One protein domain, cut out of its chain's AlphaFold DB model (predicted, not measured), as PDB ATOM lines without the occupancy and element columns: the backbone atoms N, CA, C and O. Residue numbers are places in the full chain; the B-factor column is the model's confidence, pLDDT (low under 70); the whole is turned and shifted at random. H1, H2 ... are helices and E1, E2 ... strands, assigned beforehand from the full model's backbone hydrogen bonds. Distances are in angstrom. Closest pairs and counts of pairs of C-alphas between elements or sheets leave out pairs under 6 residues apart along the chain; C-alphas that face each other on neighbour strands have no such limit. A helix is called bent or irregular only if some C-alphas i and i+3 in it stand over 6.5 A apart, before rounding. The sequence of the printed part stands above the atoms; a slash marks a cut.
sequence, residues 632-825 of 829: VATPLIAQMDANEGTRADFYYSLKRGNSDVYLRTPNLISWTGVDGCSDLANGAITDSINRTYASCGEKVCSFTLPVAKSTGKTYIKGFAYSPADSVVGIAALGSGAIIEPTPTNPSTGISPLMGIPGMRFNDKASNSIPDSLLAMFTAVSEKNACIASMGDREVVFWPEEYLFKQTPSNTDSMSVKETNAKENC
ATOM      1  N   VAL A 632     243.529 177.498   1.333       93.75
ATOM      2  CA  VAL A 632     244.584 176.518   1.076       93.75
ATOM      3  C   VAL A 632     244.269 175.794  -0.224       93.75
ATOM      4  O   VAL A 632     243.106 175.550  -0.556       93.75
ATOM      5  N   ALA A 633     245.317 175.468  -0.961       94.62
ATOM      6  CA  ALA A 633     245.247 174.730  -2.211       94.62
ATOM      7  C   ALA A 633     245.628 173.271  -1.952       94.62
ATOM      8  O   ALA A 633     246.744 172.997  -1.526       94.62
ATOM      9  N   THR A 634     244.706 172.343  -2.198       94.38
ATOM     10  CA  THR A 634     244.952 170.900  -2.073       94.38
ATOM     11  C   THR A 634     245.087 170.308  -3.477       94.38
ATOM     12  O   THR A 634     244.099 170.318  -4.215       94.38
ATOM     13  N   PRO A 635     246.274 169.825  -3.884       93.88
ATOM     14  CA  PRO A 635     246.422 169.080  -5.133       93.88
ATOM     15  C   PRO A 635     245.707 167.727  -5.034       93.88
ATOM     16  O   PRO A 635     245.826 167.030  -4.028       93.88
ATOM     17  N   LEU A 636     244.983 167.342  -6.081       93.12
ATOM     18  CA  LEU A 636     244.185 166.117  -6.142       93.12
ATOM     19  C   LEU A 636     244.532 165.317  -7.398       93.12
ATOM     20  O   LEU A 636     244.753 165.895  -8.462       93.12
ATOM     21  N   ILE A 637     244.509 163.988  -7.292       92.81
ATOM     22  CA  ILE A 637     244.474 163.069  -8.436       92.81
ATOM     23  C   ILE A 637     243.213 162.213  -8.308       92.81
ATOM     24  O   ILE A 637     243.020 161.545  -7.296       92.81
ATOM     25  N   ALA A 638     242.355 162.216  -9.323       92.19
ATOM     26  CA  ALA A 638     241.202 161.331  -9.395       92.19
ATOM     27  C   ALA A 638     241.515 160.125 -10.287       92.19
ATOM     28  O   ALA A 638     242.046 160.273 -11.391       92.19
ATOM     29  N   GLN A 639     241.173 158.933  -9.799       92.88
ATOM     30  CA  GLN A 639     241.255 157.678 -10.540       92.88
ATOM     31  C   GLN A 639     239.888 157.341 -11.139       92.88
ATOM     32  O   GLN A 639     238.873 157.340 -10.437       92.88
ATOM     33  N   MET A 640     239.898 156.991 -12.422       91.25
ATOM     34  CA  MET A 640     238.759 156.474 -13.169       91.25
ATOM     35  C   MET A 640     239.067 155.076 -13.681       91.25
ATOM     36  O   MET A 640     240.121 154.854 -14.275       91.25
ATOM     37  N   ASP A 641     238.117 154.166 -13.504       90.69
ATOM     38  CA  ASP A 641     238.188 152.810 -14.035       90.69
ATOM     39  C   ASP A 641     237.095 152.647 -15.102       90.69
ATOM     40  O   ASP A 641     235.954 153.066 -14.890       90.69
ATOM     41  N   ALA A 642     237.419 152.033 -16.243       90.50
ATOM     42  CA  ALA A 642     236.416 151.638 -17.231       90.50
ATOM     43  C   ALA A 642     236.743 150.288 -17.864       90.50
ATOM     44  O   ALA A 642     237.907 149.899 -17.986       90.50
ATOM     45  N   ASN A 643     235.691 149.596 -18.295       93.50
ATOM     46  CA  ASN A 643     235.792 148.403 -19.117       93.50
ATOM     47  C   ASN A 643     235.684 148.788 -20.595       93.50
ATOM     48  O   ASN A 643     235.052 149.786 -20.943       93.50
ATOM     49  N   GLU A 644     236.263 147.979 -21.477       93.12
ATOM     50  CA  GLU A 644     236.055 148.123 -22.917       93.12
ATOM     51  C   GLU A 644     234.551 148.173 -23.249       93.12
ATOM     52  O   GLU A 644     233.753 147.368 -22.763       93.12
ATOM     53  N   GLY A 645     234.155 149.159 -24.054       91.88
ATOM     54  CA  GLY A 645     232.763 149.403 -24.426       91.88
ATOM     55  C   GLY A 645     231.949 150.221 -23.417       91.88
ATOM     56  O   GLY A 645     230.811 150.575 -23.731       91.88
ATOM     57  N   THR A 646     232.493 150.582 -22.247       92.31
ATOM     58  CA  THR A 646     231.836 151.478 -21.275       92.31
ATOM     59  C   THR A 646     232.479 152.862 -21.251       92.31
ATOM     60  O   THR A 646     233.589 153.057 -21.736       92.31
ATOM     61  N   ARG A 647     231.787 153.858 -20.691       89.00
ATOM     62  CA  ARG A 647     232.393 155.167 -20.397       89.00
ATOM     63  C   ARG A 647     233.127 155.113 -19.060       89.00
ATOM     64  O   ARG A 647     232.757 154.318 -18.198       89.00
ATOM     65  N   ALA A 648     234.159 155.940 -18.916       89.00
ATOM     66  CA  ALA A 648     234.793 156.187 -17.629       89.00
ATOM     67  C   ALA A 648     234.152 157.429 -17.012       89.00
ATOM     68  O   ALA A 648     234.290 158.525 -17.556       89.00
ATOM     69  N   ASP A 649     233.440 157.238 -15.906       89.31
ATOM     70  CA  ASP A 649     232.748 158.309 -15.200       89.31
ATOM     71  C   ASP A 649     233.389 158.532 -13.829       89.31
ATOM     72  O   ASP A 649     233.571 157.598 -13.046       89.31
ATOM     73  N   PHE A 650     233.695 159.787 -13.516       90.94
ATOM     74  CA  PHE A 650     234.104 160.219 -12.187       90.94
ATOM     75  C   PHE A 650     233.066 161.165 -11.612       90.94
ATOM     76  O   PHE A 650     232.877 162.266 -12.123       90.94
ATOM     77  N   TYR A 651     232.420 160.755 -10.525       92.50
ATOM     78  CA  TYR A 651     231.478 161.595  -9.797       92.50
ATOM     79  C   TYR A 651     232.113 162.080  -8.500       92.50
ATOM     80  O   TYR A 651     232.743 161.304  -7.783       92.50
ATOM     81  N   TYR A 652     231.920 163.352  -8.169       93.06
ATOM     82  CA  TYR A 652     232.420 163.924  -6.925       93.06
ATOM     83  C   TYR A 652     231.490 165.001  -6.370       93.06
ATOM     84  O   TYR A 652     230.754 165.658  -7.110       93.06
ATOM     85  N   SER A 653     231.532 165.202  -5.055       92.12
ATOM     86  CA  SER A 653     230.883 166.341  -4.403       92.12
ATOM     87  C   SER A 653     231.786 166.990  -3.363       92.12
ATOM     88  O   SER A 653     232.612 166.334  -2.723       92.12
ATOM     89  N   LEU A 654     231.626 168.303  -3.187       92.06
ATOM     90  CA  LEU A 654     232.248 169.015  -2.077       92.06
ATOM     91  C   LEU A 654     231.400 168.857  -0.821       92.06
ATOM     92  O   LEU A 654     230.171 168.948  -0.855       92.06
ATOM     93  N   LYS A 655     232.078 168.642   0.300       92.56
ATOM     94  CA  LYS A 655     231.478 168.335   1.591       92.56
ATOM     95  C   LYS A 655     231.847 169.393   2.620       92.56
ATOM     96  O   LYS A 655     232.996 169.822   2.711       92.56
ATOM     97  N   ARG A 656     230.881 169.771   3.454       90.31
ATOM     98  CA  ARG A 656     231.107 170.479   4.721       90.31
ATOM     99  C   ARG A 656     230.627 169.565   5.843       90.31
ATOM    100  O   ARG A 656     229.425 169.353   6.000       90.31
ATOM    101  N   GLY A 657     231.568 168.966   6.573       87.75
ATOM    102  CA  GLY A 657     231.262 167.785   7.384       87.75
ATOM    103  C   GLY A 657     230.727 166.661   6.490       87.75
ATOM    104  O   GLY A 657     231.354 166.330   5.491       87.75
ATOM    105  N   ASN A 658     229.541 166.131   6.801       87.81
ATOM    106  CA  ASN A 658     228.890 165.084   5.999       87.81
ATOM    107  C   ASN A 658     227.881 165.619   4.965       87.81
ATOM    108  O   ASN A 658     227.308 164.839   4.203       87.81
ATOM    109  N   SER A 659     227.638 166.932   4.931       91.62
ATOM    110  CA  SER A 659     226.642 167.550   4.050       91.62
ATOM    111  C   SER A 659     227.254 167.999   2.725       91.62
ATOM    112  O   SER A 659     228.350 168.559   2.708       91.62
ATOM    113  N   ASP A 660     226.527 167.792   1.623       90.06
ATOM    114  CA  ASP A 660     226.904 168.333   0.313       90.06
ATOM    115  C   ASP A 660     226.820 169.859   0.292       90.06
ATOM    116  O   ASP A 660     225.880 170.459   0.823       90.06
ATOM    117  N   VAL A 661     227.787 170.480  -0.374       86.19
ATOM    118  CA  VAL A 661     227.767 171.904  -0.695       86.19
ATOM    119  C   VAL A 661     226.982 172.106  -1.988       86.19
ATOM    120  O   VAL A 661     227.233 171.438  -2.987       86.19
ATOM    121  N   TYR A 662     226.023 173.031  -1.958       83.31
ATOM    122  CA  TYR A 662     225.235 173.378  -3.137       83.31
ATOM    123  C   TYR A 662     226.091 174.160  -4.137       83.31
ATOM    124  O   TYR A 662     226.758 175.132  -3.770       83.31
ATOM    125  N   LEU A 663     226.053 173.742  -5.394       79.19
ATOM    126  CA  LEU A 663     226.851 174.282  -6.483       79.19
ATOM    127  C   LEU A 663     226.046 175.333  -7.241       79.19
ATOM    128  O   LEU A 663     224.873 175.138  -7.549       79.19
ATOM    129  N   ARG A 664     226.676 176.468  -7.540       72.19
ATOM    130  CA  ARG A 664     226.036 177.577  -8.278       72.19
ATOM    131  C   ARG A 664     226.484 177.663  -9.737       72.19
ATOM    132  O   ARG A 664     226.154 178.626 -10.425       72.19
ATOM    133  N   THR A 665     227.262 176.691 -10.196       70.94
ATOM    134  CA  THR A 665     228.014 176.745 -11.451       70.94
ATOM    135  C   THR A 665     228.078 175.369 -12.118       70.94
ATOM    136  O   THR A 665     228.069 174.354 -11.425       70.94
ATOM    137  N   PRO A 666     228.188 175.314 -13.459       72.31
ATOM    138  CA  PRO A 666     228.215 174.051 -14.200       72.31
ATOM    139  C   PRO A 666     229.540 173.288 -14.073       72.31
ATOM    140  O   PRO A 666     229.579 172.112 -14.409       72.31
ATOM    141  N   ASN A 667     230.597 173.942 -13.581       73.25
ATOM    142  CA  ASN A 667     231.918 173.365 -13.333       73.25
ATOM    143  C   ASN A 667     232.355 173.706 -11.908       73.25
ATOM    144  O   ASN A 667     231.964 174.758 -11.388       73.25
ATOM    145  N   LEU A 668     233.166 172.840 -11.295       80.75
ATOM    146  CA  LEU A 668     233.631 173.018  -9.921       80.75
ATOM    147  C   LEU A 668     235.145 172.967  -9.811       80.75
ATOM    148  O   LEU A 668     235.720 173.982  -9.477       80.75
ATOM    149  N   ILE A 669     235.787 171.838 -10.094       86.75
ATOM    150  CA  ILE A 669     237.251 171.737 -10.090       86.75
ATOM    151  C   ILE A 669     237.749 171.710 -11.525       86.75
ATOM    152  O   ILE A 669     237.162 171.035 -12.372       86.75
ATOM    153  N   SER A 670     238.836 172.442 -11.772       84.25
ATOM    154  CA  SER A 670     239.566 172.351 -13.024       84.25
ATOM    155  C   SER A 670     240.376 171.047 -13.038       84.25
ATOM    156  O   SER A 670     241.309 170.897 -12.249       84.25
ATOM    157  N   TRP A 671     240.001 170.095 -13.900       87.25
ATOM    158  CA  TRP A 671     240.726 168.841 -14.110       87.25
ATOM    159  C   TRP A 671     241.542 168.849 -15.406       87.25
ATOM    160  O   TRP A 671     241.029 169.170 -16.480       87.25
ATOM    161  N   THR A 672     242.790 168.404 -15.310       87.56
ATOM    162  CA  THR A 672     243.702 168.152 -16.432       87.56
ATOM    163  C   THR A 672     244.142 166.693 -16.447       87.56
ATOM    164  O   THR A 672     244.026 165.972 -15.453       87.56
ATOM    165  N   GLY A 673     244.614 166.213 -17.596       87.31
ATOM    166  CA  GLY A 673     245.168 164.867 -17.695       87.31
ATOM    167  C   GLY A 673     246.465 164.719 -16.919       87.31
ATOM    168  O   GLY A 673     247.267 165.645 -16.826       87.31
ATOM    169  N   VAL A 674     246.697 163.529 -16.376       89.00
ATOM    170  CA  VAL A 674     248.041 163.150 -15.943       89.00
ATOM    171  C   VAL A 674     248.871 162.828 -17.197       89.00
ATOM    172  O   VAL A 674     248.467 161.982 -17.995       89.00
ATOM    173  N   ASP A 675     250.011 163.505 -17.395       86.25
ATOM    174  CA  ASP A 675     250.785 163.391 -18.649       86.25
ATOM    175  C   ASP A 675     251.132 161.937 -18.991       86.25
ATOM    176  O   ASP A 675     251.672 161.211 -18.159       86.25
ATOM    177  N   GLY A 676     250.895 161.530 -20.239       84.06
ATOM    178  CA  GLY A 676     251.158 160.166 -20.714       84.06
ATOM    179  C   GLY A 676     249.986 159.194 -20.540       84.06
ATOM    180  O   GLY A 676     250.016 158.110 -21.126       84.06
ATOM    181  N   CYS A 677     248.932 159.587 -19.819       87.19
ATOM    182  CA  CYS A 677     247.698 158.814 -19.735       87.19
ATOM    183  C   CYS A 677     246.767 159.082 -20.926       87.19
ATOM    184  O   CYS A 677     246.616 160.214 -21.395       87.19
ATOM    185  N   SER A 678     246.127 158.018 -21.410       82.94
ATOM    186  CA  SER A 678     245.099 158.073 -22.448       82.94
ATOM    187  C   SER A 678     243.705 158.274 -21.854       82.94
ATOM    188  O   SER A 678     243.411 157.818 -20.748       82.94
ATOM    189  N   ASP A 679     242.810 158.877 -22.637       80.31
ATOM    190  CA  ASP A 679     241.367 158.978 -22.381       80.31
ATOM    191  C   ASP A 679     240.609 157.635 -22.486       80.31
ATOM    192  O   ASP A 679     239.383 157.625 -22.561       80.31
ATOM    193  N   LEU A 680     241.330 156.505 -22.519       81.94
ATOM    194  CA  LEU A 680     240.843 155.138 -22.764       81.94
ATOM    195  C   LEU A 680     240.263 154.905 -24.168       81.94
ATOM    196  O   LEU A 680     239.957 153.764 -24.510       81.94
ATOM    197  N   ALA A 681     240.159 155.933 -25.010       82.19
ATOM    198  CA  ALA A 681     239.785 155.851 -26.422       82.19
ATOM    199  C   ALA A 681     240.996 156.001 -27.370       82.19
ATOM    200  O   ALA A 681     240.813 156.122 -28.594       82.19
ATOM    201  N   ASN A 682     242.212 155.904 -26.818       77.50
ATOM    202  CA  ASN A 682     243.527 156.107 -27.443       77.50
ATOM    203  C   ASN A 682     243.864 157.573 -27.769       77.50
ATOM    204  O   ASN A 682     244.825 157.828 -28.488       77.50
ATOM    205  N   GLY A 683     243.094 158.538 -27.261       78.19
ATOM    206  CA  GLY A 683     243.440 159.957 -27.289       78.19
ATOM    207  C   GLY A 683     244.314 160.337 -26.095       78.19
ATOM    208  O   GLY A 683     244.255 159.696 -25.044       78.19
ATOM    209  N   ALA A 684     245.132 161.380 -26.247       75.62
ATOM    210  CA  ALA A 684     245.823 162.004 -25.122       75.62
ATOM    211  C   ALA A 684     244.836 162.858 -24.314       75.62
ATOM    212  O   ALA A 684     244.031 163.590 -24.895       75.62
ATOM    213  N   ILE A 685     244.919 162.802 -22.982       72.00
ATOM    214  CA  ILE A 685     244.131 163.690 -22.121       72.00
ATOM    215  C   ILE A 685     244.818 165.068 -22.092       72.00
ATOM    216  O   ILE A 685     245.775 165.263 -21.351       72.00
ATOM    217  N   THR A 686     244.374 166.012 -22.929       68.25
ATOM    218  CA  THR A 686     244.900 167.391 -22.999       68.25
ATOM    219  C   THR A 686     244.193 168.359 -22.040       68.25
ATOM    220  O   THR A 686     243.076 168.113 -21.590       68.25
ATOM    221  N   ASP A 687     244.790 169.528 -21.786       59.78
ATOM    222  CA  ASP A 687     244.239 170.571 -20.894       59.78
ATOM    223  C   ASP A 687     242.854 171.113 -21.318       59.78
ATOM    224  O   ASP A 687     242.101 171.659 -20.513       59.78
ATOM    225  N   SER A 688     242.462 170.940 -22.584       53.03
ATOM    226  CA  SER A 688     241.182 171.414 -23.135       53.03
ATOM    227  C   SER A 688     239.941 170.635 -22.665       53.03
ATOM    228  O   SER A 688     238.822 170.959 -23.064       53.03
ATOM    229  N   ILE A 689     240.112 169.599 -21.847       57.09
ATOM    230  CA  ILE A 689     239.092 168.581 -21.553       57.09
ATOM    231  C   ILE A 689     238.023 169.046 -20.554       57.09
ATOM    232  O   ILE A 689     236.869 168.616 -20.623       57.09
ATOM    233  N   ASN A 690     238.347 170.011 -19.697       56.16
ATOM    234  CA  ASN A 690     237.449 170.503 -18.652       56.16
ATOM    235  C   ASN A 690     236.085 171.009 -19.131       56.16
ATOM    236  O   ASN A 690     235.087 170.837 -18.444       56.16
ATOM    237  N   ARG A 691     236.019 171.676 -20.290       55.78
ATOM    238  CA  ARG A 691     234.769 172.320 -20.741       55.78
ATOM    239  C   ARG A 691     233.830 171.380 -21.486       55.78
ATOM    240  O   ARG A 691     232.657 171.707 -21.628       55.78
ATOM    241  N   THR A 692     234.338 170.259 -21.987       59.59
ATOM    242  CA  THR A 692     233.569 169.337 -22.834       59.59
ATOM    243  C   THR A 692     233.020 168.154 -22.044       59.59
ATOM    244  O   THR A 692     231.956 167.645 -22.389       59.59
ATOM    245  N   TYR A 693     233.721 167.728 -20.991       63.66
ATOM    246  CA  TYR A 693     233.456 166.457 -20.313       63.66
ATOM    247  C   TYR A 693     233.043 166.593 -18.845       63.66
ATOM    248  O   TYR A 693     232.539 165.627 -18.274       63.66
ATOM    249  N   ALA A 694     233.220 167.773 -18.242       76.81
ATOM    250  CA  ALA A 694     232.716 168.055 -16.906       76.81
ATOM    251  C   ALA A 694     231.267 168.561 -16.960       76.81
ATOM    252  O   ALA A 694     230.910 169.388 -17.801       76.81
ATOM    253  N   SER A 695     230.428 168.084 -16.041       81.38
ATOM    254  CA  SER A 695     229.110 168.668 -15.789       81.38
ATOM    255  C   SER A 695     228.746 168.577 -14.314       81.38
ATOM    256  O   SER A 695     228.935 167.536 -13.682       81.38
ATOM    257  N   CYS A 696     228.209 169.658 -13.758       83.69
ATOM    258  CA  CYS A 696     227.750 169.710 -12.377       83.69
ATOM    259  C   CYS A 696     226.236 169.895 -12.306       83.69
ATOM    260  O   CYS A 696     225.675 170.817 -12.899       83.69
ATOM    261  N   GLY A 697     225.582 169.010 -11.552       86.12
ATOM    262  CA  GLY A 697     224.244 169.245 -11.022       86.12
ATOM    263  C   GLY A 697     224.297 170.121  -9.766       86.12
ATOM    264  O   GLY A 697     225.312 170.734  -9.454       86.12
ATOM    265  N   GLU A 698     223.214 170.137  -8.988       86.75
ATOM    266  CA  GLU A 698     223.114 170.986  -7.788       86.75
ATOM    267  C   GLU A 698     224.125 170.651  -6.681       86.75
ATOM    268  O   GLU A 698     224.443 171.499  -5.853       86.75
ATOM    269  N   LYS A 699     224.585 169.399  -6.611       89.38
ATOM    270  CA  LYS A 699     225.439 168.891  -5.518       89.38
ATOM    271  C   LYS A 699     226.583 168.010  -5.995       89.38
ATOM    272  O   LYS A 699     227.575 167.858  -5.292       89.38
ATOM    273  N   VAL A 700     226.419 167.392  -7.159       91.25
ATOM    274  CA  VAL A 700     227.330 166.386  -7.691       91.25
ATOM    275  C   VAL A 700     227.860 166.881  -9.017       91.25
ATOM    276  O   VAL A 700     227.086 167.261  -9.895       91.25
ATOM    277  N   CYS A 701     229.175 166.845  -9.150       90.81
ATOM    278  CA  CYS A 701     229.856 166.993 -10.415       90.81
ATOM    279  C   CYS A 701     230.208 165.626 -10.972       90.81
ATOM    280  O   CYS A 701     230.445 164.672 -10.234       90.81
ATOM    281  N   SER A 702     230.237 165.555 -12.289       90.44
ATOM    282  CA  SER A 702     230.664 164.401 -13.050       90.44
ATOM    283  C   SER A 702     231.716 164.833 -14.055       90.44
ATOM    284  O   SER A 702     231.711 165.972 -14.530       90.44
ATOM    285  N   PHE A 703     232.609 163.916 -14.369       87.62
ATOM    286  CA  PHE A 703     233.542 164.014 -15.466       87.62
ATOM    287  C   PHE A 703     233.477 162.699 -16.234       87.62
ATOM    288  O   PHE A 703     233.762 161.643 -15.672       87.62
ATOM    289  N   THR A 704     233.055 162.764 -17.492       88.19
ATOM    290  CA  THR A 704     232.762 161.577 -18.305       88.19
ATOM    291  C   THR A 704     233.669 161.547 -19.518       88.19
ATOM    292  O   THR A 704     233.544 162.390 -20.402       88.19
ATOM    293  N   LEU A 705     234.542 160.550 -19.606       87.75
ATOM    294  CA  LEU A 705     235.374 160.330 -20.788       87.75
ATOM    295  C   LEU A 705     234.597 159.622 -21.919       87.75
ATOM    296  O   LEU A 705     233.500 159.088 -21.699       87.75
ATOM    297  N   PRO A 706     235.134 159.616 -23.157       88.00
ATOM    298  CA  PRO A 706     234.588 158.818 -24.252       88.00
ATOM    299  C   PRO A 706     234.469 157.322 -23.914       88.00
ATOM    300  O   PRO A 706     234.988 156.834 -22.913       88.00
ATOM    301  N   VAL A 707     233.769 156.572 -24.773       90.50
ATOM    302  CA  VAL A 707     233.664 155.111 -24.626       90.50
ATOM    303  C   VAL A 707     235.057 154.490 -24.741       90.50
ATOM    304  O   VAL A 707     235.749 154.698 -25.741       90.50
ATOM    305  N   ALA A 708     235.442 153.721 -23.728       89.94
ATOM    306  CA  ALA A 708     236.736 153.077 -23.640       89.94
ATOM    307  C   ALA A 708     236.889 151.997 -24.723       89.94
ATOM    308  O   ALA A 708     236.026 151.137 -24.898       89.94
ATOM    309  N   LYS A 709     238.018 152.030 -25.431       91.81
ATOM    310  CA  LYS A 709     238.473 150.997 -26.377       91.81
ATOM    311  C   LYS A 709     239.324 149.918 -25.707       91.81
ATOM    312  O   LYS A 709     239.688 148.945 -26.353       91.81
ATOM    313  N   SER A 710     239.666 150.105 -24.438       89.38
ATOM    314  CA  SER A 710     240.420 149.145 -23.639       89.38
ATOM    315  C   SER A 710     239.999 149.235 -22.180       89.38
ATOM    316  O   SER A 710     239.811 150.338 -21.663       89.38
ATOM    317  N   THR A 711     239.914 148.093 -21.503       91.75
ATOM    318  CA  THR A 711     239.728 148.044 -20.049       91.75
ATOM    319  C   THR A 711     240.976 148.553 -19.334       91.75
ATOM    320  O   THR A 711     242.086 148.116 -19.639       91.75
ATOM    321  N   GLY A 712     240.808 149.433 -18.350       91.50
ATOM    322  CA  GLY A 712     241.924 149.903 -17.539       91.50
ATOM    323  C   GLY A 712     241.604 151.126 -16.694       91.50
ATOM    324  O   GLY A 712     240.444 151.501 -16.511       91.50
ATOM    325  N   LYS A 713     242.674 151.728 -16.174       92.88
ATOM    326  CA  LYS A 713     242.621 152.927 -15.344       92.88
ATOM    327  C   LYS A 713     243.099 154.139 -16.116       92.88
ATOM    328  O   LYS A 713     244.027 154.052 -16.922       92.88
ATOM    329  N   THR A 714     242.517 155.282 -15.814       91.94
ATOM    330  CA  THR A 714     243.035 156.576 -16.241       91.94
ATOM    331  C   THR A 714     242.925 157.579 -15.101       91.94
ATOM    332  O   THR A 714     242.161 157.379 -14.152       91.94
ATOM    333  N   TYR A 715     243.742 158.625 -15.156       92.31
ATOM    334  CA  TYR A 715     243.904 159.563 -14.056       92.31
ATOM    335  C   TYR A 715     243.848 160.997 -14.563       92.31
ATOM    336  O   TYR A 715     244.445 161.346 -15.584       92.31
ATOM    337  N   ILE A 716     243.150 161.825 -13.799       91.25
ATOM    338  CA  ILE A 716     243.100 163.275 -13.975       91.25
ATOM    339  C   ILE A 716     243.598 163.936 -12.695       91.25
ATOM    340  O   ILE A 716     243.461 163.380 -11.607       91.25
ATOM    341  N   LYS A 717     244.191 165.116 -12.815       91.88
ATOM    342  CA  LYS A 717     244.712 165.901 -11.698       91.88
ATOM    343  C   LYS A 717     244.076 167.284 -11.674       91.88
ATOM    344  O   LYS A 717     243.603 167.769 -12.696       91.88
ATOM    345  N   GLY A 718     244.034 167.905 -10.508       91.50
ATOM    346  CA  GLY A 718     243.447 169.230 -10.338       91.50
ATOM    347  C   GLY A 718     243.748 169.816  -8.968       91.50
ATOM    348  O   GLY A 718     244.413 169.190  -8.142       91.50
ATOM    349  N   PHE A 719     243.228 171.014  -8.720       92.31
ATOM    350  CA  PHE A 719     243.322 171.684  -7.426       92.31
ATOM    351  C   PHE A 719     241.945 171.931  -6.834       92.31
ATOM    352  O   PHE A 719     241.040 172.413  -7.513       92.31
ATOM    353  N   ALA A 720     241.819 171.660  -5.538       93.38
ATOM    354  CA  ALA A 720     240.697 172.123  -4.744       93.38
ATOM    355  C   ALA A 720     241.151 173.217  -3.774       93.38
ATOM    356  O   ALA A 720     242.069 173.038  -2.971       93.38
ATOM    357  N   TYR A 721     240.464 174.350  -3.835       93.25
ATOM    358  CA  TYR A 721     240.673 175.517  -2.995       93.25
ATOM    359  C   TYR A 721     239.662 175.515  -1.863       93.25
ATOM    360  O   TYR A 721     238.453 175.594  -2.096       93.25
ATOM    361  N   SER A 722     240.137 175.433  -0.623       93.25
ATOM    362  CA  SER A 722     239.274 175.447   0.555       93.25
ATOM    363  C   SER A 722     239.528 176.690   1.415       93.25
ATOM    364  O   SER A 722     240.687 177.057   1.610       93.25
ATOM    365  N   PRO A 723     238.485 177.347   1.964       90.94
ATOM    366  CA  PRO A 723     238.660 178.501   2.848       90.94
ATOM    367  C   PRO A 723     239.554 178.161   4.036       90.94
ATOM    368  O   PRO A 723     239.385 177.085   4.615       90.94
ATOM    369  N   ALA A 724     240.462 179.060   4.411       86.81
ATOM    370  CA  ALA A 724     241.452 178.833   5.465       86.81
ATOM    371  C   ALA A 724     240.825 178.395   6.805       86.81
ATOM    372  O   ALA A 724     241.302 177.446   7.422       86.81
ATOM    373  N   ASP A 725     239.679 178.974   7.166       83.56
ATOM    374  CA  ASP A 725     239.049 178.777   8.480       83.56
ATOM    375  C   ASP A 725     237.924 177.724   8.464       83.56
ATOM    376  O   ASP A 725     237.101 177.650   9.378       83.56
ATOM    377  N   SER A 726     237.821 176.927   7.395       85.75
ATOM    378  CA  SER A 726     236.733 175.959   7.219       85.75
ATOM    379  C   SER A 726     237.241 174.531   7.044       85.75
ATOM    380  O   SER A 726     238.128 174.259   6.231       85.75
ATOM    381  N   VAL A 727     236.616 173.600   7.766       88.06
ATOM    382  CA  VAL A 727     236.805 172.159   7.570       88.06
ATOM    383  C   VAL A 727     235.857 171.696   6.469       88.06
ATOM    384  O   VAL A 727     234.641 171.602   6.656       88.06
ATOM    385  N   VAL A 728     236.425 171.435   5.298       93.12
ATOM    386  CA  VAL A 728     235.706 170.971   4.110       93.12
ATOM    387  C   VAL A 728     236.470 169.818   3.479       93.12
ATOM    388  O   VAL A 728     237.680 169.684   3.668       93.12
ATOM    389  N   GLY A 729     235.755 168.979   2.746       93.19
ATOM    390  CA  GLY A 729     236.307 167.809   2.081       93.19
ATOM    391  C   GLY A 729     235.771 167.657   0.667       93.19
ATOM    392  O   GLY A 729     234.851 168.365   0.251       93.19
ATOM    393  N   ILE A 730     236.322 166.693  -0.050       93.00
ATOM    394  CA  ILE A 730     235.821 166.209  -1.328       93.00
ATOM    395  C   ILE A 730     235.507 164.718  -1.195       93.00
ATOM    396  O   ILE A 730     236.268 163.962  -0.600       93.00
ATOM    397  N   ALA A 731     234.363 164.284  -1.707       92.88
ATOM    398  CA  ALA A 731     233.989 162.877  -1.729       92.88
ATOM    399  C   ALA A 731     233.935 162.390  -3.173       92.88
ATOM    400  O   ALA A 731     233.228 162.987  -3.986       92.88
ATOM    401  N   ALA A 732     234.641 161.299  -3.468       92.06
ATOM    402  CA  ALA A 732     234.382 160.520  -4.670       92.06
ATOM    403  C   ALA A 732     233.054 159.772  -4.497       92.06
ATOM    404  O   ALA A 732     232.734 159.298  -3.404       92.06
ATOM    405  N   LEU A 733     232.267 159.679  -5.562       88.38
ATOM    406  CA  LEU A 733     230.999 158.962  -5.585       88.38
ATOM    407  C   LEU A 733     231.094 157.822  -6.606       88.38
ATOM    408  O   LEU A 733     231.665 157.978  -7.685       88.38
ATOM    409  N   GLY A 734     230.511 156.672  -6.273       86.38
ATOM    410  CA  GLY A 734     230.575 155.479  -7.121       86.38
ATOM    411  C   GLY A 734     231.909 154.739  -6.999       86.38
ATOM    412  O   GLY A 734     232.414 154.556  -5.896       86.38
ATOM    413  N   SER A 735     232.446 154.266  -8.128       80.62
ATOM    414  CA  SER A 735     233.679 153.464  -8.194       80.62
ATOM    415  C   SER A 735     234.968 154.285  -8.306       80.62
ATOM    416  O   SER A 735     236.050 153.709  -8.270       80.62
ATOM    417  N   GLY A 736     234.872 155.609  -8.457       83.31
ATOM    418  CA  GLY A 736     236.038 156.490  -8.503       83.31
ATOM    419  C   GLY A 736     236.722 156.629  -7.141       83.31
ATOM    420  O   GLY A 736     236.108 156.425  -6.093       83.31
ATOM    421  N   ALA A 737     237.992 157.025  -7.153       87.62
ATOM    422  CA  ALA A 737     238.748 157.317  -5.937       87.62
ATOM    423  C   ALA A 737     239.532 158.625  -6.077       87.62
ATOM    424  O   ALA A 737     239.949 158.990  -7.177       87.62
ATOM    425  N   ILE A 738     239.744 159.315  -4.954       88.06
ATOM    426  CA  ILE A 738     240.566 160.530  -4.882       88.06
ATOM    427  C   ILE A 738     241.844 160.211  -4.114       88.06
ATOM    428  O   ILE A 738     241.824 159.571  -3.061       88.06
ATOM    429  N   ILE A 739     242.961 160.665  -4.666       84.56
ATOM    430  CA  ILE A 739     244.293 160.581  -4.088       84.56
ATOM    431  C   ILE A 739     244.718 162.009  -3.725       84.56
ATOM    432  O   ILE A 739     244.791 162.888  -4.585       84.56
ATOM    433  N   GLU A 740     244.998 162.224  -2.444       82.38
ATOM    434  CA  GLU A 740     245.409 163.505  -1.852       82.38
ATOM    435  C   GLU A 740     246.869 163.437  -1.376       82.38
ATOM    436  O   GLU A 740     247.432 162.337  -1.333       82.38
ATOM    437  N   PRO A 741     247.504 164.551  -0.944       75.31
ATOM    438  CA  PRO A 741     248.847 164.521  -0.360       75.31
ATOM    439  C   PRO A 741     248.953 163.550   0.812       75.31
ATOM    440  O   PRO A 741     249.960 162.861   0.953       75.31
ATOM    441  N   THR A 742     247.903 163.437   1.625       70.12
ATOM    442  CA  THR A 742     247.795 162.468   2.724       70.12
ATOM    443  C   THR A 742     246.327 162.082   2.892       70.12
ATOM    444  O   THR A 742     245.509 162.995   2.938       70.12
ATOM    445  N   PRO A 743     245.964 160.790   3.020       63.00
ATOM    446  CA  PRO A 743     246.815 159.598   3.169       63.00
ATOM    447  C   PRO A 743     247.415 159.053   1.852       63.00
ATOM    448  O   PRO A 743     247.150 159.553   0.764       63.00
ATOM    449  N   THR A 744     248.293 158.046   1.946       59.53
ATOM    450  CA  THR A 744     248.954 157.374   0.802       59.53
ATOM    451  C   THR A 744     248.005 156.531  -0.048       59.53
ATOM    452  O   THR A 744     248.263 156.348  -1.234       59.53
ATOM    453  N   ASN A 745     246.905 156.045   0.531       68.44
ATOM    454  CA  ASN A 745     245.937 155.209  -0.174       68.44
ATOM    455  C   ASN A 745     244.794 156.049  -0.766       68.44
ATOM    456  O   ASN A 745     244.353 156.996  -0.109       68.44
ATOM    457  N   PRO A 746     244.271 155.680  -1.952       71.44
ATOM    458  CA  PRO A 746     243.069 156.290  -2.507       71.44
ATOM    459  C   PRO A 746     241.918 156.197  -1.503       71.44
ATOM    460  O   PRO A 746     241.616 155.116  -0.987       71.44
ATOM    461  N   SER A 747     241.278 157.326  -1.220       71.62
ATOM    462  CA  SER A 747     240.113 157.381  -0.344       71.62
ATOM    463  C   SER A 747     238.844 157.227  -1.177       71.62
ATOM    464  O   SER A 747     238.640 157.928  -2.171       71.62
ATOM    465  N   THR A 748     237.975 156.308  -0.756       72.19
ATOM    466  CA  THR A 748     236.590 156.184  -1.242       72.19
ATOM    467  C   THR A 748     235.604 156.974  -0.369       72.19
ATOM    468  O   THR A 748     234.402 156.974  -0.628       72.19
ATOM    469  N   GLY A 749     236.100 157.629   0.686       82.50
ATOM    470  CA  GLY A 749     235.322 158.434   1.621       82.50
ATOM    471  C   GLY A 749     235.482 159.938   1.396       82.50
ATOM    472  O   GLY A 749     235.945 160.402   0.354       82.50
ATOM    473  N   ILE A 750     235.094 160.716   2.409       86.94
ATOM    474  CA  ILE A 750     235.337 162.161   2.423       86.94
ATOM    475  C   ILE A 750     236.823 162.384   2.678       86.94
ATOM    476  O   ILE A 750     237.345 162.019   3.731       86.94
ATOM    477  N   SER A 751     237.477 162.996   1.708       89.31
ATOM    478  CA  SER A 751     238.902 163.289   1.720       89.31
ATOM    479  C   SER A 751     239.074 164.769   2.107       89.31
ATOM    480  O   SER A 751     238.387 165.629   1.540       89.31
ATOM    481  N   PRO A 752     239.799 165.087   3.194       90.12
ATOM    482  CA  PRO A 752     239.802 166.427   3.765       90.12
ATOM    483  C   PRO A 752     240.710 167.384   2.974       90.12
ATOM    484  O   PRO A 752     241.895 167.138   2.780       90.12
ATOM    485  N   LEU A 753     240.186 168.557   2.610       92.94
ATOM    486  CA  LEU A 753     240.924 169.572   1.849       92.94
ATOM    487  C   LEU A 753     241.813 170.419   2.775       92.94
ATOM    488  O   LEU A 753     241.479 171.566   3.101       92.94
ATOM    489  N   MET A 754     242.920 169.825   3.226       91.06
ATOM    490  CA  MET A 754     243.823 170.375   4.251       91.06
ATOM    491  C   MET A 754     245.035 171.138   3.698       91.06
ATOM    492  O   MET A 754     245.734 171.785   4.479       91.06
ATOM    493  N   GLY A 755     245.261 171.098   2.383       92.12
ATOM    494  CA  GLY A 755     246.487 171.582   1.745       92.12
ATOM    495  C   GLY A 755     247.624 170.553   1.793       92.12
ATOM    496  O   GLY A 755     247.371 169.344   1.819       92.12
ATOM    497  N   ILE A 756     248.874 171.013   1.767       90.38
ATOM    498  CA  ILE A 756     250.079 170.170   1.757       90.38
ATOM    499  C   ILE A 756     250.688 170.126   3.170       90.38
ATOM    500  O   ILE A 756     251.171 171.152   3.648       90.38
ATOM    501  N   PRO A 757     250.734 168.959   3.841       87.94
ATOM    502  CA  PRO A 757     251.258 168.859   5.202       87.94
ATOM    503  C   PRO A 757     252.689 169.384   5.338       87.94
ATOM    504  O   PRO A 757     253.564 169.046   4.537       87.94
ATOM    505  N   GLY A 758     252.940 170.185   6.372       86.00
ATOM    506  CA  GLY A 758     254.246 170.790   6.638       86.00
ATOM    507  C   GLY A 758     254.612 171.957   5.715       86.00
ATOM    508  O   GLY A 758     255.624 172.615   5.958       86.00
ATOM    509  N   MET A 759     253.808 172.260   4.690       88.31
ATOM    510  CA  MET A 759     254.033 173.426   3.841       88.31
ATOM    511  C   MET A 759     253.524 174.691   4.532       88.31
ATOM    512  O   MET A 759     252.336 174.849   4.818       88.31
ATOM    513  N   ARG A 760     254.429 175.644   4.756       88.56
ATOM    514  CA  ARG A 760     254.073 176.920   5.373       88.56
ATOM    515  C   ARG A 760     253.081 177.697   4.500       88.56
ATOM    516  O   ARG A 760     253.260 177.807   3.289       88.56
ATOM    517  N   PHE A 761     252.056 178.253   5.139       91.12
ATOM    518  CA  PHE A 761     250.908 178.941   4.541       91.12
ATOM    519  C   PHE A 761     249.970 178.055   3.708       91.12
ATOM    520  O   PHE A 761     248.999 178.564   3.161       91.12
ATOM    521  N   ASN A 762     250.197 176.744   3.623       93.25
ATOM    522  CA  ASN A 762     249.340 175.825   2.876       93.25
ATOM    523  C   ASN A 762     249.005 174.566   3.689       93.25
ATOM    524  O   ASN A 762     248.699 173.530   3.119       93.25
ATOM    525  N   ASP A 763     249.052 174.643   5.018       91.44
ATOM    526  CA  ASP A 763     248.803 173.496   5.887       91.44
ATOM    527  C   ASP A 763     247.856 173.878   7.022       91.44
ATOM    528  O   ASP A 763     248.229 174.526   8.007       91.44
ATOM    529  N   LYS A 764     246.604 173.435   6.897       90.44
ATOM    530  CA  LYS A 764     245.594 173.639   7.940       90.44
ATOM    531  C   LYS A 764     245.909 172.883   9.223       90.44
ATOM    532  O   LYS A 764     245.538 173.357  10.293       90.44
ATOM    533  N   ALA A 765     246.575 171.731   9.149       87.25
ATOM    534  CA  ALA A 765     246.851 170.917  10.331       87.25
ATOM    535  C   ALA A 765     247.856 171.605  11.269       87.25
ATOM    536  O   ALA A 765     247.732 171.491  12.486       87.25
ATOM    537  N   SER A 766     248.803 172.368  10.713       85.94
ATOM    538  CA  SER A 766     249.755 173.185  11.478       85.94
ATOM    539  C   SER A 766     249.285 174.625  11.724       85.94
ATOM    540  O   SER A 766     250.057 175.434  12.238       85.94
ATOM    541  N   ASN A 767     248.029 174.959  11.389       84.88
ATOM    542  CA  ASN A 767     247.487 176.324  11.446       84.88
ATOM    543  C   ASN A 767     248.343 177.339  10.656       84.88
ATOM    544  O   ASN A 767     248.473 178.509  11.024       84.88
ATOM    545  N   SER A 768     248.966 176.871   9.573       86.62
ATOM    546  CA  SER A 768     249.798 177.676   8.692       86.62
ATOM    547  C   SER A 768     248.962 178.123   7.498       86.62
ATOM    548  O   SER A 768     248.947 177.471   6.454       86.62
ATOM    549  N   ILE A 769     248.239 179.230   7.669       85.44
ATOM    550  CA  ILE A 769     247.320 179.795   6.671       85.44
ATOM    551  C   ILE A 769     247.662 181.264   6.361       85.44
ATOM    552  O   ILE A 769     248.184 181.962   7.233       85.44
ATOM    553  N   PRO A 770     247.399 181.757   5.136       86.94
ATOM    554  CA  PRO A 770     247.653 183.140   4.761       86.94
ATOM    555  C   PRO A 770     246.414 183.993   5.073       86.94
ATOM    556  O   PRO A 770     245.593 184.264   4.199       86.94
ATOM    557  N   ASP A 771     246.253 184.377   6.339       86.12
ATOM    558  CA  ASP A 771     245.068 185.084   6.855       86.12
ATOM    559  C   ASP A 771     245.229 186.613   6.961       86.12
ATOM    560  O   ASP A 771     244.261 187.318   7.240       86.12
ATOM    561  N   SER A 772     246.426 187.133   6.681       87.94
ATOM    562  CA  SER A 772     246.751 188.565   6.682       87.94
ATOM    563  C   SER A 772     247.554 188.973   5.446       87.94
ATOM    564  O   SER A 772     248.167 188.123   4.791       87.94
ATOM    565  N   LEU A 773     247.604 190.276   5.141       89.94
ATOM    566  CA  LEU A 773     248.433 190.786   4.036       89.94
ATOM    567  C   LEU A 773     249.909 190.429   4.246       89.94
ATOM    568  O   LEU A 773     250.574 189.961   3.320       89.94
ATOM    569  N   LEU A 774     250.402 190.590   5.478       90.56
ATOM    570  CA  LEU A 774     251.760 190.210   5.854       90.56
ATOM    571  C   LEU A 774     252.018 188.715   5.628       90.56
ATOM    572  O   LEU A 774     253.058 188.359   5.072       90.56
ATOM    573  N   ALA A 775     251.083 187.834   5.998       90.69
ATOM    574  CA  ALA A 775     251.223 186.396   5.758       90.69
ATOM    575  C   ALA A 775     251.253 186.066   4.256       90.69
ATOM    576  O   ALA A 775     252.088 185.276   3.816       90.69
ATOM    577  N   MET A 776     250.408 186.716   3.450       92.56
ATOM    578  CA  MET A 776     250.392 186.554   1.990       92.56
ATOM    579  C   MET A 776     251.706 187.024   1.352       92.56
ATOM    580  O   MET A 776     252.288 186.309   0.537       92.56
ATOM    581  N   PHE A 777     252.228 188.186   1.749       93.25
ATOM    582  CA  PHE A 777     253.515 188.680   1.250       93.25
ATOM    583  C   PHE A 777     254.687 187.827   1.737       93.25
ATOM    584  O   PHE A 777     255.628 187.584   0.983       93.25
ATOM    585  N   THR A 778     254.616 187.295   2.957       92.19
ATOM    586  CA  THR A 778     255.613 186.346   3.467       92.19
ATOM    587  C   THR A 778     255.601 185.058   2.644       92.19
ATOM    588  O   THR A 778     256.666 184.587   2.247       92.19
ATOM    589  N   ALA A 779     254.421 184.536   2.291       93.19
ATOM    590  CA  ALA A 779     254.295 183.386   1.400       93.19
ATOM    591  C   ALA A 779     254.939 183.645   0.026       93.19
ATOM    592  O   ALA A 779     255.647 182.777  -0.482       93.19
ATOM    593  N   VAL A 780     254.764 184.837  -0.554       94.12
ATOM    594  CA  VAL A 780     255.437 185.216  -1.811       94.12
ATOM    595  C   VAL A 780     256.951 185.302  -1.624       94.12
ATOM    596  O   VAL A 780     257.696 184.698  -2.395       94.12
ATOM    597  N   SER A 781     257.425 185.992  -0.580       91.81
ATOM    598  CA  SER A 781     258.854 186.125  -0.253       91.81
ATOM    599  C   SER A 781     259.548 184.766  -0.107       91.81
ATOM    600  O   SER A 781     260.695 184.603  -0.525       91.81
ATOM    601  N   GLU A 782     258.855 183.789   0.477       91.31
ATOM    602  CA  GLU A 782     259.351 182.430   0.722       91.31
ATOM    603  C   GLU A 782     259.095 181.459  -0.437       91.31
ATOM    604  O   GLU A 782     259.374 180.271  -0.309       91.31
ATOM    605  N   LYS A 783     258.609 181.958  -1.582       91.88
ATOM    606  CA  LYS A 783     258.310 181.170  -2.789       91.88
ATOM    607  C   LYS A 783     257.201 180.122  -2.619       91.88
ATOM    608  O   LYS A 783     257.103 179.192  -3.411       91.88
ATOM    609  N   ASN A 784     256.337 180.296  -1.620       91.81
ATOM    610  CA  ASN A 784     255.143 179.472  -1.403       91.81
ATOM    611  C   ASN A 784     253.916 180.013  -2.160       91.81
ATOM    612  O   ASN A 784     252.999 179.257  -2.462       91.81
ATOM    613  N   ALA A 785     253.910 181.310  -2.475       94.75
ATOM    614  CA  ALA A 785     252.898 181.988  -3.280       94.75
ATOM    615  C   ALA A 785     253.558 182.841  -4.376       94.75
ATOM    616  O   ALA A 785     254.776 183.036  -4.383       94.75
ATOM    617  N   CYS A 786     252.746 183.375  -5.283       94.75
ATOM    618  CA  CYS A 786     253.187 184.234  -6.373       94.75
ATOM    619  C   CYS A 786     252.410 185.532  -6.430       94.75
ATOM    620  O   CYS A 786     251.263 185.585  -5.998       94.75
ATOM    621  N   ILE A 787     253.035 186.565  -6.987       93.94
ATOM    622  CA  ILE A 787     252.418 187.866  -7.221       93.94
ATOM    623  C   ILE A 787     252.512 188.244  -8.699       93.94
ATOM    624  O   ILE A 787     253.547 188.061  -9.342       93.94
ATOM    625  N   ALA A 788     251.412 188.756  -9.244       91.06
ATOM    626  CA  ALA A 788     251.331 189.337 -10.579       91.06
ATOM    627  C   ALA A 788     250.948 190.816 -10.469       91.06
ATOM    628  O   ALA A 788     249.868 191.141  -9.968       91.06
ATOM    629  N   SER A 789     251.812 191.701 -10.971       87.06
ATOM    630  CA  SER A 789     251.557 193.145 -11.047       87.06
ATOM    631  C   SER A 789     251.169 193.535 -12.471       87.06
ATOM    632  O   SER A 789     251.913 193.298 -13.420       87.06
ATOM    633  N   MET A 790     250.004 194.158 -12.624       82.31
ATOM    634  CA  MET A 790     249.398 194.529 -13.908       82.31
ATOM    635  C   MET A 790     249.183 196.048 -14.016       82.31
ATOM    636  O   MET A 790     248.249 196.508 -14.661       82.31
ATOM    637  N   GLY A 791     250.042 196.843 -13.372       79.50
ATOM    638  CA  GLY A 791     249.849 198.286 -13.249       79.50
ATOM    639  C   GLY A 791     248.957 198.604 -12.066       79.50
ATOM    640  O   GLY A 791     249.369 198.403 -10.930       79.50
ATOM    641  N   ASP A 792     247.744 199.074 -12.324       83.44
ATOM    642  CA  ASP A 792     246.743 199.438 -11.310       83.44
ATOM    643  C   ASP A 792     246.227 198.260 -10.471       83.44
ATOM    644  O   ASP A 792     245.461 198.464  -9.531       83.44
ATOM    645  N   ARG A 793     246.676 197.039 -10.768       88.69
ATOM    646  CA  ARG A 793     246.237 195.821 -10.104       88.69
ATOM    647  C   ARG A 793     247.392 194.926  -9.677       88.69
ATOM    648  O   ARG A 793     248.301 194.666 -10.460       88.69
ATOM    649  N   GLU A 794     247.299 194.381  -8.470       92.69
ATOM    650  CA  GLU A 794     248.184 193.337  -7.951       92.69
ATOM    651  C   GLU A 794     247.384 192.128  -7.478       92.69
ATOM    652  O   GLU A 794     246.385 192.264  -6.770       92.69
ATOM    653  N   VAL A 795     247.826 190.935  -7.875       93.56
ATOM    654  CA  VAL A 795     247.168 189.668  -7.545       93.56
ATOM    655  C   VAL A 795     248.175 188.726  -6.910       93.56
ATOM    656  O   VAL A 795     249.186 188.415  -7.535       93.56
ATOM    657  N   VAL A 796     247.880 188.228  -5.710       95.75
ATOM    658  CA  VAL A 796     248.619 187.130  -5.075       95.75
ATOM    659  C   VAL A 796     247.864 185.826  -5.318       95.75
ATOM    660  O   VAL A 796     246.647 185.779  -5.130       95.75
ATOM    661  N   PHE A 797     248.557 184.768  -5.732       95.56
ATOM    662  CA  PHE A 797     247.958 183.485  -6.103       95.56
ATOM    663  C   PHE A 797     248.882 182.287  -5.822       95.56
ATOM    664  O   PHE A 797     250.086 182.442  -5.609       95.56
ATOM    665  N   TRP A 798     248.308 181.086  -5.812       95.00
ATOM    666  CA  TRP A 798     249.007 179.817  -5.608       95.00
ATOM    667  C   TRP A 798     249.773 179.355  -6.866       95.00
ATOM    668  O   TRP A 798     249.176 179.303  -7.944       95.00
ATOM    669  N   PRO A 799     251.062 178.967  -6.758       93.19
ATOM    670  CA  PRO A 799     251.826 178.383  -7.859       93.19
ATOM    671  C   PRO A 799     251.515 176.887  -8.006       93.19
ATOM    672  O   PRO A 799     252.237 176.032  -7.498       93.19
ATOM    673  N   GLU A 800     250.427 176.569  -8.701       89.69
ATOM    674  CA  GLU A 800     249.904 175.207  -8.890       89.69
ATOM    675  C   GLU A 800     250.981 174.168  -9.277       89.69
ATOM    676  O   GLU A 800     251.128 173.136  -8.620       89.69
ATOM    677  N   GLU A 801     251.820 174.449 -10.275       85.00
ATOM    678  CA  GLU A 801     252.878 173.513 -10.693       85.00
ATOM    679  C   GLU A 801     253.911 173.214  -9.596       85.00
ATOM    680  O   GLU A 801     254.445 172.105  -9.515       85.00
ATOM    681  N   TYR A 802     254.218 174.207  -8.760       87.94
ATOM    682  CA  TYR A 802     255.142 174.053  -7.641       87.94
ATOM    683  C   TYR A 802     254.506 173.222  -6.527       87.94
ATOM    684  O   TYR A 802     255.159 172.329  -5.990       87.94
ATOM    685  N   LEU A 803     253.225 173.458  -6.232       88.94
ATOM    686  CA  LEU A 803     252.477 172.721  -5.212       88.94
ATOM    687  C   LEU A 803     252.420 171.217  -5.511       88.94
ATOM    688  O   LEU A 803     252.633 170.412  -4.609       88.94
ATOM    689  N   PHE A 804     252.231 170.811  -6.770       86.06
ATOM    690  CA  PHE A 804     252.278 169.388  -7.149       86.06
ATOM    691  C   PHE A 804     253.653 168.735  -6.923       86.06
ATOM    692  O   PHE A 804     253.735 167.532  -6.667       86.06
ATOM    693  N   LYS A 805     254.739 169.512  -7.010       84.62
ATOM    694  CA  LYS A 805     256.122 169.024  -6.867       84.62
ATOM    695  C   LYS A 805     256.616 169.012  -5.419       84.62
ATOM    696  O   LYS A 805     257.646 168.394  -5.149       84.62
ATOM    697  N   GLN A 806     255.915 169.676  -4.498       81.31
ATOM    698  CA  GLN A 806     256.321 169.738  -3.097       81.31
ATOM    699  C   GLN A 806     256.317 168.359  -2.435       81.31
ATOM    700  O   GLN A 806     255.415 167.543  -2.637       81.31
ATOM    701  N   THR A 807     257.351 168.108  -1.630       69.06
ATOM    702  CA  THR A 807     257.516 166.864  -0.869       69.06
ATOM    703  C   THR A 807     257.272 167.165   0.606       69.06
ATOM    704  O   THR A 807     258.077 167.877   1.208       69.06
ATOM    705  N   PRO A 808     256.180 166.663   1.207       65.69
ATOM    706  CA  PRO A 808     255.991 166.747   2.649       65.69
ATOM    707  C   PRO A 808     257.129 166.013   3.359       65.69
ATOM    708  O   PRO A 808     257.630 165.001   2.874       65.69
ATOM    709  N   SER A 809     257.519 166.471   4.545       60.66
ATOM    710  CA  SER A 809     258.710 165.968   5.237       60.66
ATOM    711  C   SER A 809     258.652 164.494   5.680       60.66
ATOM    712  O   SER A 809     259.650 164.025   6.206       60.66
ATOM    713  N   ASN A 810     257.540 163.763   5.486       55.56
ATOM    714  CA  ASN A 810     257.360 162.364   5.920       55.56
ATOM    715  C   ASN A 810     256.336 161.540   5.090       55.56
ATOM    716  O   ASN A 810     255.866 160.506   5.564       55.56
ATOM    717  N   THR A 811     255.941 161.968   3.885       62.03
ATOM    718  CA  THR A 811     255.000 161.217   3.024       62.03
ATOM    719  C   THR A 811     255.417 161.271   1.557       62.03
ATOM    720  O   THR A 811     256.175 162.154   1.157       62.03
ATOM    721  N   ASP A 812     254.910 160.332   0.748       69.56
ATOM    722  CA  ASP A 812     255.063 160.392  -0.708       69.56
ATOM    723  C   ASP A 812     254.530 161.732  -1.224       69.56
ATOM    724  O   ASP A 812     253.367 162.086  -0.987       69.56
ATOM    725  N   SER A 813     255.377 162.474  -1.939       77.00
ATOM    726  CA  SER A 813     254.980 163.712  -2.602       77.00
ATOM    727  C   SER A 813     253.853 163.455  -3.601       77.00
ATOM    728  O   SER A 813     253.688 162.353  -4.139       77.00
ATOM    729  N   MET A 814     253.106 164.507  -3.935       86.12
ATOM    730  CA  MET A 814     252.145 164.408  -5.033       86.12
ATOM    731  C   MET A 814     252.820 164.090  -6.367       86.12
ATOM    732  O   MET A 814     252.209 163.418  -7.187       86.12
ATOM    733  N   SER A 815     254.089 164.460  -6.558       84.88
ATOM    734  CA  SER A 815     254.866 164.061  -7.735       84.88
ATOM    735  C   SER A 815     255.156 162.556  -7.794       84.88
ATOM    736  O   SER A 815     255.104 161.971  -8.877       84.88
ATOM    737  N   VAL A 816     255.398 161.892  -6.657       87.06
ATOM    738  CA  VAL A 816     255.524 160.423  -6.594       87.06
ATOM    739  C   VAL A 816     254.181 159.771  -6.910       87.06
ATOM    740  O   VAL A 816     254.113 158.855  -7.726       87.06
ATOM    741  N   LYS A 817     253.088 160.288  -6.342       88.69
ATOM    742  CA  LYS A 817     251.731 159.786  -6.614       88.69
ATOM    743  C   LYS A 817     251.313 159.997  -8.068       88.69
ATOM    744  O   LYS A 817     250.704 159.112  -8.659       88.69
ATOM    745  N   GLU A 818     251.686 161.127  -8.662       89.31
ATOM    746  CA  GLU A 818     251.499 161.396 -10.086       89.31
ATOM    747  C   GLU A 818     252.317 160.422 -10.938       89.31
ATOM    748  O   GLU A 818     251.792 159.870 -11.898       89.31
ATOM    749  N   THR A 819     253.569 160.142 -10.568       89.81
ATOM    750  CA  THR A 819     254.408 159.148 -11.263       89.81
ATOM    751  C   THR A 819     253.782 157.756 -11.193       89.81
ATOM    752  O   THR A 819     253.627 157.100 -12.219       89.81
ATOM    753  N   ASN A 820     253.299 157.347 -10.020       89.94
ATOM    754  CA  ASN A 820     252.577 156.085  -9.860       89.94
ATOM    755  C   ASN A 820     251.293 156.057 -10.707       89.94
ATOM    756  O   ASN A 820     250.970 155.029 -11.298       89.94
ATOM    757  N   ALA A 821     250.560 157.168 -10.804       90.31
ATOM    758  CA  ALA A 821     249.395 157.272 -11.684       90.31
ATOM    759  C   ALA A 821     249.788 157.110 -13.166       90.31
ATOM    760  O   ALA A 821     249.133 156.357 -13.884       90.31
ATOM    761  N   LYS A 822     250.895 157.731 -13.600       90.38
ATOM    762  CA  LYS A 822     251.460 157.597 -14.959       90.38
ATOM    763  C   LYS A 822     251.853 156.159 -15.291       90.38
ATOM    764  O   LYS A 822     251.662 155.702 -16.415       90.38
ATOM    765  N   GLU A 823     252.405 155.434 -14.326       90.94
ATOM    766  CA  GLU A 823     252.827 154.043 -14.519       90.94
ATOM    767  C   GLU A 823     251.650 153.065 -14.581       90.94
ATOM    768  O   GLU A 823     251.729 152.067 -15.299       90.94
ATOM    769  N   ASN A 824     250.555 153.365 -13.877       90.56
ATOM    770  CA  ASN A 824     249.393 152.481 -13.751       90.56
ATOM    771  C   ASN A 824     248.235 152.813 -14.706       90.56
ATOM    772  O   ASN A 824     247.210 152.128 -14.679       90.56
ATOM    773  N   CYS A 825     248.357 153.856 -15.529       91.50
ATOM    774  CA  CYS A 825     247.316 154.247 -16.471       91.50
ATOM    775  C   CYS A 825     247.463 153.582 -17.841       91.50
ATOM    776  O   CYS A 825     248.552 153.181 -18.260       91.50
TER     777      CYS A 825
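Overview. This is residues 632 to 825 of the 829 residues of an uncharacterized protein of uncultured archaeon (UniProt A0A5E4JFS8). Two twisted antiparallel sheets, E4 E5 E2 E7 E9 and E3 E6 E1 E8, lie partly face to face, and H3 and H4 cover the other side of the second sheet. At one end of the long axis, H2 and the hairpin E10 and E11 make a small separate head, from which residues 789 to 794 stick out. The printed part has 194 residues with four named helices and eleven named strands, in the order E1 E2 E3 H1 E4 E5 E6 E7 E8 E9 H2 E10 E11 H3 H4; the class is mixed, helices and strands. It is compact, with a radius of gyration of the C-alphas of 17.1 A and spans of 54 by 38 by 33 A.

Along the chain. E1, residues 632 to 642, begins at C-alpha 632 (244.584, 176.518, 1.076) and is 32.0 A long. E2, residues 647 to 656, is 29.4 A long. E3 is residues 671 to 673, H1 687 to 693, E4 694 to 696 and E5 701 to 707. E6, residues 712 to 723, is 35.3 A long and begins at C-alpha 712 (241.924, 149.903, -17.539). E7 is residues 728 to 733, E8 737 to 739, E9 750 to 752, H2 773 to 781, E10 786 to 789, E11 793 to 797 and H3 800 to 805. H4, residues 814 to 824, is 15.0 A long and ends at C-alpha 824 (249.393, 152.481, -13.751).

Arrangement. In the strongly twisted sheet E4 E5 E2 E7 E9, N 650 and O 703 of the antiparallel neighbour strands E2 and E5 are within hydrogen-bond range at 2.8 A, and so are N 655 and O 729 of the antiparallel neighbour strands E2 and E7, at 2.8 A. In the sheet E3 E6 E1 E8, N 634 and O 720 of E1 and E6 are within hydrogen-bond range at 2.8 A. The closest C-alphas of E1 and E2 are those of Ala 642 and Ala 648, 4.8 A. H3 and H4 are on the same face of E3 E6 E1 E8, two layers, helices on one face of a sheet. H4 runs along the strands at a height over the sheet of 9.1 A; its closest C-alphas to E6 are those of Ala 821 and Tyr 715, 6.4 A. H3 runs across the strands and touches H4, about perpendicular at 78 degrees, the closest C-alphas being Lys 805 and Ser 815, 5.2 A. H1 is irregular, with C-alphas 687 and 690 7.2 A apart, and only grazes this sheet; its closest C-alphas to E3 are those of Asp 687 and Thr 672, 5.1 A. The closest C-alphas of H2 and E10 are those of Val 780 and Cys 786, 5.2 A; in the hairpin E10 and E11, N 788 and O 795 are within hydrogen-bond range at 2.8 A. In H2 and H4 every O i to N i+4 pair is within hydrogen-bond range; in H3 1 of 2 is, and in H1 1 of 3, beside 1 of 4 O i to N i+3 pairs.

Size, cuts and confidence. The two C-alphas farthest apart are those of Gly 645 and Leu 774, 54.2 A. The printed part has no cut; the links E2 to E3, E3 to H1 and E9 to H2 are long. The mean pLDDT of the printed part is 85.6, and residues 686 to 693, 743 to 745 and 807 to 812 are under 70.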